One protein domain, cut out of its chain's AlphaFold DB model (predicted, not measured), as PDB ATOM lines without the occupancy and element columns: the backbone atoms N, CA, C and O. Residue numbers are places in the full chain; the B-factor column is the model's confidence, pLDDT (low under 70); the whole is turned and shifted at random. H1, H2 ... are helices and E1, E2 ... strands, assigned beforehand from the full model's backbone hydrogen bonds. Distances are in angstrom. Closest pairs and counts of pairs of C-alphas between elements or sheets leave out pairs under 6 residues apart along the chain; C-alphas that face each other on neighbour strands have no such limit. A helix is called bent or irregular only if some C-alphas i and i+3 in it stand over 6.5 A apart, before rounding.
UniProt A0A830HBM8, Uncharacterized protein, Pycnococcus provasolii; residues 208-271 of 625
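Overview. This is residues 208 to 271 of the 625 residues of an uncharacterized protein of Pycnococcus provasolii (UniProt A0A830HBM8). A small sheet of three antiparallel strands, E1, E2 and E3, makes a bare slab, with the helix H1 off the end where E3 finishes. At the other end of the slab a long unnamed stretch leads into E1, and its residues 213 to 218 stick out. The printed part has 64 residues with three named strands and then one named helix, in the chain order E1, E2, E3, H1; the sheet's order is E1, E2, E3. The class is mixed, helices and strands, with 31 residues, under half, in named elements. The whole is loose, with a radius of gyration of the C-alphas of 15.0 A, and flat, spanning 44 by 28 by 14 A.

Along the chain. E1 is residues 222 to 226, from C-alpha 222 at (14.119, 6.712, -37.913), and is 13.1 A from first to last C-alpha. E2 is residues 230 to 236, 18.7 A long. E3, the longest strand with 8 residues, is residues 245 to 252 and 19.7 A long, ending with C-alpha 252 at (28.770, -3.552, -37.361). H1 is residues 254 to 264, 13.4 A long, and ends with C-alpha 264 at (39.072, 3.291, -32.789).

Arrangement. The strands form a meander, each the antiparallel neighbour of the one before. E2 is the inner strand, and E1 and E3 are the edge strands. E1 and E2 are a hairpin at 158 degrees between their directions; C-alphas 222 and 235 face each other at 4.4 A, and N 225 and O 232 are within hydrogen-bond range at 2.8 A. E2 and E3 are a hairpin at 153 degrees; C-alphas 230 and 252 face each other at 4.4 A, and N 233 and O 248 are within hydrogen-bond range at 2.8 A. H1 is not on the sheet, but only just, with 4 pairs of C-alphas within 10 A. It is apart from E1 and from E2. H1 is irregular, with C-alphas 259 and 262 7.6 A apart, and 4 of its 7 O i to N i+4 pairs are within hydrogen-bond range.

Size, cuts and confidence. The two C-alphas farthest apart are those of Ala 216 and Ala 263, at 44.6 A. The printed part has no cut. The links E1 to E2 and E3 to H1 are tight, and E2 to E3 is short, with 8 residues. Residues 208 to 221 hold no named element, and residues 213 to 218 among them stand free. The mean pLDDT of the printed part is 82.2, with residues 211 to 220 and 238 to 243 under 70.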
ATOM      1  N   THR A 208      14.617  -4.526 -47.020       82.31
ATOM      2  CA  THR A 208      13.759  -4.989 -45.925       82.31
ATOM      3  C   THR A 208      13.737  -4.061 -44.711       82.31
ATOM      4  O   THR A 208      12.758  -4.059 -43.983       82.31
ATOM      5  N   ASP A 209      14.766  -3.241 -44.488       82.56
ATOM      6  CA  ASP A 209      14.838  -2.302 -43.360       82.56
ATOM      7  C   ASP A 209      14.294  -0.902 -43.719       82.56
ATOM      8  O   ASP A 209      14.182  -0.039 -42.845       82.56
ATOM      9  N   VAL A 210      14.004  -0.641 -45.000       81.06
ATOM     10  CA  VAL A 210      13.430   0.628 -45.466       81.06
ATOM     11  C   VAL A 210      11.915   0.509 -45.366       81.06
ATOM     12  O   VAL A 210      11.357  -0.373 -46.005       81.06
ATOM     13  N   PRO A 211      11.212   1.349 -44.598       69.56
ATOM     14  CA  PRO A 211       9.763   1.211 -44.500       69.56
ATOM     15  C   PRO A 211       9.086   1.476 -45.842       69.56
ATOM     16  O   PRO A 211       9.422   2.429 -46.555       69.56
ATOM     17  N   HIS A 212       8.080   0.667 -46.147       65.19
ATOM     18  CA  HIS A 212       7.166   0.952 -47.238       65.19
ATOM     19  C   HIS A 212       6.256   2.145 -46.903       65.19
ATOM     20  O   HIS A 212       5.740   2.279 -45.797       65.19
ATOM     21  N   THR A 213       6.015   3.005 -47.894       62.81
ATOM     22  CA  THR A 213       5.118   4.178 -47.835       62.81
ATOM     23  C   THR A 213       3.628   3.841 -47.685       62.81
ATOM     24  O   THR A 213       2.799   4.744 -47.761       62.81
ATOM     25  N   PHE A 214       3.276   2.562 -47.529       53.44
ATOM     26  CA  PHE A 214       1.904   2.074 -47.674       53.44
ATOM     27  C   PHE A 214       0.975   2.488 -46.527       53.44
ATOM     28  O   PHE A 214      -0.188   2.784 -46.780       53.44
ATOM     29  N   LEU A 215       1.486   2.632 -45.298       59.41
ATOM     30  CA  LEU A 215       0.745   3.335 -44.251       59.41
ATOM     31  C   LEU A 215       0.758   4.834 -44.587       59.41
ATOM     32  O   LEU A 215       1.666   5.577 -44.199       59.41
ATOM     33  N   ALA A 216      -0.200   5.242 -45.421       46.53
ATOM     34  CA  ALA A 216      -0.277   6.549 -46.056       46.53
ATOM     35  C   ALA A 216      -0.104   7.681 -45.028       46.53
ATOM     36  O   ALA A 216      -0.978   7.943 -44.209       46.53
ATOM     37  N   GLY A 217       1.046   8.360 -45.078       57.75
ATOM     38  CA  GLY A 217       1.364   9.502 -44.212       57.75
ATOM     39  C   GLY A 217       2.399   9.241 -43.113       57.75
ATOM     40  O   GLY A 217       2.869  10.202 -42.511       57.75
ATOM     41  N   MET A 218       2.831   7.995 -42.899       56.75
ATOM     42  CA  MET A 218       3.752   7.635 -41.813       56.75
ATOM     43  C   MET A 218       5.098   7.156 -42.353       56.75
ATOM     44  O   MET A 218       5.408   5.967 -42.400       56.75
ATOM     45  N   GLY A 219       5.916   8.114 -42.795       60.75
ATOM     46  CA  GLY A 219       7.323   7.846 -43.087       60.75
ATOM     47  C   GLY A 219       8.078   7.377 -41.831       60.75
ATOM     48  O   GLY A 219       7.632   7.632 -40.715       60.75
ATOM     49  N   PRO A 220       9.239   6.716 -41.983       61.84
ATOM     50  CA  PRO A 220      10.021   6.253 -40.843       61.84
ATOM     51  C   PRO A 220      10.374   7.416 -39.928       61.84
ATOM     52  O   PRO A 220      11.105   8.326 -40.327       61.84
ATOM     53  N   ASP A 221      10.019   7.298 -38.653       78.94
ATOM     54  CA  ASP A 221      10.584   8.142 -37.598       78.94
ATOM     55  C   ASP A 221      12.010   7.734 -37.197       78.94
ATOM     56  O   ASP A 221      12.499   8.047 -36.107       78.94
ATOM     57  N   PHE A 222      12.719   7.044 -38.092       87.81
ATOM     58  CA  PHE A 222      14.119   6.712 -37.913       87.81
ATOM     59  C   PHE A 222      14.944   6.968 -39.172       87.81
ATOM     60  O   PHE A 222      14.465   6.947 -40.302       87.81
ATOM     61  N   SER A 223      16.230   7.237 -38.970       88.62
ATOM     62  CA  SER A 223      17.188   7.439 -40.057       88.62
ATOM     63  C   SER A 223      18.443   6.615 -39.830       88.62
ATOM     64  O   SER A 223      18.885   6.434 -38.696       88.62
ATOM     65  N   PHE A 224      19.049   6.130 -40.909       89.25
ATOM     66  CA  PHE A 224      20.312   5.409 -40.824       89.25
ATOM     67  C   PHE A 224      21.488   6.367 -40.951       89.25
ATOM     68  O   PHE A 224      21.558   7.200 -41.852       89.25
ATOM     69  N   THR A 225      22.464   6.209 -40.066       90.25
ATOM     70  CA  THR A 225      23.790   6.802 -40.205       90.25
ATOM     71  C   THR A 225      24.804   5.677 -40.287       90.25
ATOM     72  O   THR A 225      25.006   4.935 -39.328       90.25
ATOM     73  N   VAL A 226      25.468   5.543 -41.431       89.25
ATOM     74  CA  VAL A 226      26.554   4.574 -41.579       89.25
ATOM     75  C   VAL A 226      27.883   5.275 -41.373       89.25
ATOM     76  O   VAL A 226      28.240   6.230 -42.056       89.25
ATOM     77  N   THR A 227      28.610   4.777 -40.389       90.06
ATOM     78  CA  THR A 227      30.012   5.091 -40.139       90.06
ATOM     79  C   THR A 227      30.883   3.993 -40.766       90.06
ATOM     80  O   THR A 227      30.364   2.940 -41.147       90.06
ATOM     81  N   PRO A 228      32.212   4.172 -40.867       89.81
ATOM     82  CA  PRO A 228      33.087   3.144 -41.433       89.81
ATOM     83  C   PRO A 228      32.968   1.770 -40.755       89.81
ATOM     84  O   PRO A 228      33.163   0.760 -41.427       89.81
ATOM     85  N   LEU A 229      32.626   1.743 -39.457       91.06
ATOM     86  CA  LEU A 229      32.547   0.534 -38.629       91.06
ATOM     87  C   LEU A 229      31.115   0.118 -38.272       91.06
ATOM     88  O   LEU A 229      30.846  -1.075 -38.177       91.06
ATOM     89  N   LEU A 230      30.209   1.078 -38.064       93.25
ATOM     90  CA  LEU A 230      28.872   0.844 -37.512       93.25
ATOM     91  C   LEU A 230      27.775   1.391 -38.423       93.25
ATOM     92  O   LEU A 230      27.889   2.505 -38.936       93.25
ATOM     93  N   ARG A 231      26.670   0.656 -38.520       93.06
ATOM     94  CA  ARG A 231      25.373   1.162 -38.966       93.06
ATOM     95  C   ARG A 231      24.565   1.536 -37.729       93.06
ATOM     96  O   ARG A 231      24.193   0.661 -36.953       93.06
ATOM     97  N   ILE A 232      24.314   2.828 -37.561       93.44
ATOM     98  CA  ILE A 232      23.568   3.391 -36.437       93.44
ATOM     99  C   ILE A 232      22.170   3.764 -36.926       93.44
ATOM    100  O   ILE A 232      22.031   4.421 -37.959       93.44
ATOM    101  N   ILE A 233      21.147   3.349 -36.192       93.31
ATOM    102  CA  ILE A 233      19.766   3.795 -36.341       93.31
ATOM    103  C   ILE A 233      19.583   4.984 -35.411       93.31
ATOM    104  O   ILE A 233      19.914   4.902 -34.234       93.31
ATOM    105  N   ARG A 234      19.074   6.090 -35.942       93.62
ATOM    106  CA  ARG A 234      18.649   7.238 -35.150       93.62
ATOM    107  C   ARG A 234      17.144   7.237 -35.080       93.62
ATOM    108  O   ARG A 234      16.506   7.600 -36.066       93.62
ATOM    109  N   GLU A 235      16.610   6.833 -33.943       91.62
ATOM    110  CA  GLU A 235      15.184   6.895 -33.655       91.62
ATOM    111  C   GLU A 235      14.878   8.291 -33.107       91.62
ATOM    112  O   GLU A 235      15.562   8.779 -32.202       91.62
ATOM    113  N   LYS A 236      13.889   8.975 -33.683       86.25
ATOM    114  CA  LYS A 236      13.300  10.138 -33.020       86.25
ATOM    115  C   LYS A 236      12.385   9.608 -31.923       86.25
ATOM    116  O   LYS A 236      11.514   8.786 -32.224       86.25
ATOM    117  N   ASN A 237      12.624  10.040 -30.685       75.75
ATOM    118  CA  ASN A 237      11.614   9.902 -29.646       75.75
ATOM    119  C   ASN A 237      10.442  10.838 -29.942       75.75
ATOM    120  O   ASN A 237      10.583  11.780 -30.728       75.75
ATOM    121  N   ASP A 238       9.320  10.496 -29.320       68.00
ATOM    122  CA  ASP A 238       8.010  11.132 -29.373       68.00
ATOM    123  C   ASP A 238       8.037  12.640 -29.725       68.00
ATOM    124  O   ASP A 238       8.829  13.394 -29.147       68.00
ATOM    125  N   PRO A 239       7.185  13.121 -30.653       59.72
ATOM    126  CA  PRO A 239       7.118  14.536 -31.032       59.72
ATOM    127  C   PRO A 239       6.880  15.499 -29.856       59.72
ATOM    128  O   PRO A 239       7.213  16.685 -29.971       59.72
ATOM    129  N   SER A 240       6.331  15.018 -28.737       62.25
ATOM    130  CA  SER A 240       6.126  15.804 -27.514       62.25
ATOM    131  C   SER A 240       7.433  16.120 -26.762       62.25
ATOM    132  O   SER A 240       7.593  17.227 -26.226       62.25
ATOM    133  N   GLU A 241       8.422  15.222 -26.797       62.03
ATOM    134  CA  GLU A 241       9.749  15.437 -26.222       62.03
ATOM    135  C   GLU A 241      10.675  16.104 -27.243       62.03
ATOM    136  O   GLU A 241      11.223  15.482 -28.155       62.03
ATOM    137  N   ARG A 242      10.915  17.411 -27.086       52.94
ATOM    138  CA  ARG A 242      11.823  18.162 -27.969       52.94
ATOM    139  C   ARG A 242      13.210  17.496 -28.077       52.94
ATOM    140  O   ARG A 242      14.087  17.715 -27.245       52.94
ATOM    141  N   CYS A 243      13.438  16.812 -29.199       58.69
ATOM    142  CA  CYS A 243      14.739  16.504 -29.808       58.69
ATOM    143  C   CYS A 243      15.675  15.496 -29.111       58.69
ATOM    144  O   CYS A 243      16.891  15.589 -29.319       58.69
ATOM    145  N   LYS A 244      15.192  14.492 -28.367       81.75
ATOM    146  CA  LYS A 244      16.075  13.373 -27.990       81.75
ATOM    147  C   LYS A 244      16.099  12.332 -29.112       81.75
ATOM    148  O   LYS A 244      15.148  11.594 -29.325       81.75
ATOM    149  N   THR A 245      17.186  12.295 -29.878       89.06
ATOM    150  CA  THR A 245      17.433  11.206 -30.834       89.06
ATOM    151  C   THR A 245      18.177  10.083 -30.133       89.06
ATOM    152  O   THR A 245      19.235  10.330 -29.545       89.06
ATOM    153  N   ILE A 246      17.651   8.866 -30.217       91.69
ATOM    154  CA  ILE A 246      18.280   7.674 -29.653       91.69
ATOM    155  C   ILE A 246      19.099   7.014 -30.763       91.69
ATOM    156  O   ILE A 246      18.569   6.653 -31.813       91.69
ATOM    157  N   ASP A 247      20.408   6.904 -30.544       94.38
ATOM    158  CA  ASP A 247      21.316   6.186 -31.438       94.38
ATOM    159  C   ASP A 247      21.353   4.708 -31.003       94.38
ATOM    160  O   ASP A 247      21.771   4.429 -29.880       94.38
ATOM    161  N   LYS A 248      20.990   3.770 -31.884       94.62
ATOM    162  CA  LYS A 248      21.093   2.313 -31.663       94.62
ATOM    163  C   LYS A 248      21.972   1.653 -32.720       94.62
ATOM    164  O   LYS A 248      21.941   2.034 -33.891       94.62
ATOM    165  N   VAL A 249      22.773   0.659 -32.348       94.44
ATOM    166  CA  VAL A 249      23.614  -0.087 -33.296       94.44
ATOM    167  C   VAL A 249      22.782  -1.161 -33.988       94.44
ATOM    168  O   VAL A 249      22.348  -2.119 -33.368       94.44
ATOM    169  N   ALA A 250      22.607  -1.031 -35.303       92.06
ATOM    170  CA  ALA A 250      21.892  -2.021 -36.109       92.06
ATOM    171  C   ALA A 250      22.782  -3.204 -36.489       92.06
ATOM    172  O   ALA A 250      22.384  -4.361 -36.427       92.06
ATOM    173  N   ARG A 251      23.974  -2.878 -36.997       92.94
ATOM    174  CA  ARG A 251      24.977  -3.815 -37.508       92.94
ATOM    175  C   ARG A 251      26.351  -3.170 -37.417       92.94
ATOM    176  O   ARG A 251      26.480  -1.948 -37.511       92.94
ATOM    177  N   TYR A 252      27.382  -3.989 -37.322       93.75
ATOM    178  CA  TYR A 252      28.770  -3.552 -37.361       93.75
ATOM    179  C   TYR A 252      29.569  -4.408 -38.340       93.75
ATOM    180  O   TYR A 252      29.204  -5.538 -38.649       93.75
ATOM    181  N   LYS A 253      30.653  -3.848 -38.881       93.50
ATOM    182  CA  LYS A 253      31.567  -4.583 -39.759       93.50
ATOM    183  C   LYS A 253      32.541  -5.387 -38.906       93.50
ATOM    184  O   LYS A 253      33.615  -4.889 -38.577       93.50
ATOM    185  N   GLU A 254      32.175  -6.622 -38.582       93.88
ATOM    186  CA  GLU A 254      32.989  -7.566 -37.796       93.88
ATOM    187  C   GLU A 254      34.446  -7.626 -38.267       93.88
ATOM    188  O   GLU A 254      35.369  -7.420 -37.480       93.88
ATOM    189  N   ARG A 255      34.664  -7.778 -39.579       94.56
ATOM    190  CA  ARG A 255      36.007  -7.826 -40.175       94.56
ATOM    191  C   ARG A 255      36.860  -6.594 -39.855       94.56
ATOM    192  O   ARG A 255      38.045  -6.719 -39.555       94.56
ATOM    193  N   GLU A 256      36.277  -5.401 -39.945       93.69
ATOM    194  CA  GLU A 256      36.995  -4.153 -39.656       93.69
ATOM    195  C   GLU A 256      37.184  -3.951 -38.152       93.69
ATOM    196  O   GLU A 256      38.213  -3.421 -37.726       93.69
ATOM    197  N   LEU A 257      36.219  -4.410 -37.347       92.94
ATOM    198  CA  LEU A 257      36.284  -4.366 -35.893       92.94
ATOM    199  C   LEU A 257      37.476  -5.175 -35.366       92.94
ATOM    200  O   LEU A 257      38.266  -4.633 -34.592       92.94
ATOM    201  N   VAL A 258      37.646  -6.407 -35.863       93.38
ATOM    202  CA  VAL A 258      38.753  -7.309 -35.498       93.38
ATOM    203  C   VAL A 258      40.108  -6.751 -35.936       93.38
ATOM    204  O   VAL A 258      41.064  -6.792 -35.170       93.38
ATOM    205  N   ARG A 259      40.212  -6.194 -37.150       94.38
ATOM    206  CA  ARG A 259      41.502  -5.727 -37.689       94.38
ATOM    207  C   ARG A 259      42.015  -4.451 -37.019       94.38
ATOM    208  O   ARG A 259      43.162  -4.395 -36.596       94.38
ATOM    209  N   HIS A 260      41.190  -3.405 -36.975       92.12
ATOM    210  CA  HIS A 260      41.627  -2.074 -36.520       92.12
ATOM    211  C   HIS A 260      40.572  -1.327 -35.697       92.12
ATOM    212  O   HIS A 260      40.859  -0.270 -35.127       92.12
ATOM    213  N   GLY A 261      39.330  -1.814 -35.680       85.19
ATOM    214  CA  GLY A 261      38.221  -1.117 -35.048       85.19
ATOM    215  C   GLY A 261      38.285  -1.142 -33.527       85.19
ATOM    216  O   GLY A 261      37.860  -0.157 -32.931       85.19
ATOM    217  N   PHE A 262      38.881  -2.168 -32.905       87.44
ATOM    218  CA  PHE A 262      38.965  -2.272 -31.440       87.44
ATOM    219  C   PHE A 262      39.613  -1.037 -30.782       87.44
ATOM    220  O   PHE A 262      39.147  -0.576 -29.744       87.44
ATOM    221  N   ALA A 263      40.631  -0.439 -31.415       88.31
ATOM    222  CA  ALA A 263      41.309   0.752 -30.898       88.31
ATOM    223  C   ALA A 263      40.591   2.070 -31.244       88.31
ATOM    224  O   ALA A 263      40.797   3.091 -30.589       88.31
ATOM    225  N   ARG A 264      39.767   2.082 -32.303       89.75
ATOM    226  CA  ARG A 264      39.072   3.291 -32.789       89.75
ATOM    227  C   ARG A 264      37.671   3.438 -32.208       89.75
ATOM    228  O   ARG A 264      37.161   4.555 -32.125       89.75
ATOM    229  N   LEU A 265      37.039   2.329 -31.831       90.25
ATOM    230  CA  LEU A 265      35.678   2.302 -31.325       90.25
ATOM    231  C   LEU A 265      35.676   2.277 -29.796       90.25
ATOM    232  O   LEU A 265      35.569   1.230 -29.172       90.25
ATOM    233  N   LEU A 266      35.780   3.460 -29.189       86.50
ATOM    234  CA  LEU A 266      35.614   3.610 -27.739       86.50
ATOM    235  C   LEU A 266      34.159   3.895 -27.351       86.50
ATOM    236  O   LEU A 266      33.725   3.514 -26.275       86.50
ATOM    237  N   LYS A 267      33.382   4.563 -28.214       87.50
ATOM    238  CA  LYS A 267      31.984   4.905 -27.908       87.50
ATOM    239  C   LYS A 267      31.110   3.652 -27.962       87.50
ATOM    240  O   LYS A 267      31.098   2.964 -28.979       87.50
ATOM    241  N   GLY A 268      30.350   3.413 -26.894       83.38
ATOM    242  CA  GLY A 268      29.445   2.267 -26.792       83.38
ATOM    243  C   GLY A 268      30.142   0.969 -26.397       83.38
ATOM    244  O   GLY A 268      29.479  -0.054 -26.286       83.38
ATOM    245  N   THR A 269      31.456   0.996 -26.164       89.62
ATOM    246  CA  THR A 269      32.153  -0.125 -25.540       89.62
ATOM    247  C   THR A 269      32.204   0.061 -24.034       89.62
ATOM    248  O   THR A 269      32.040   1.163 -23.501       89.62
ATOM    249  N   VAL A 270      32.492  -1.042 -23.361       89.94
ATOM    250  CA  VAL A 270      32.789  -1.149 -21.934       89.94
ATOM    251  C   VAL A 270      33.756  -0.038 -21.469       89.94
ATOM    252  O   VAL A 270      33.501   0.628 -20.468       89.94
ATOM    253  N   LEU A 271      34.770   0.301 -22.276       89.94
ATOM    254  CA  LEU A 271      35.759   1.352 -21.982       89.94
ATOM    255  C   LEU A 271      35.193   2.780 -21.889       89.94
ATOM    256  O   LEU A 271      35.836   3.654 -21.310       89.94
TER     257      LEU A 271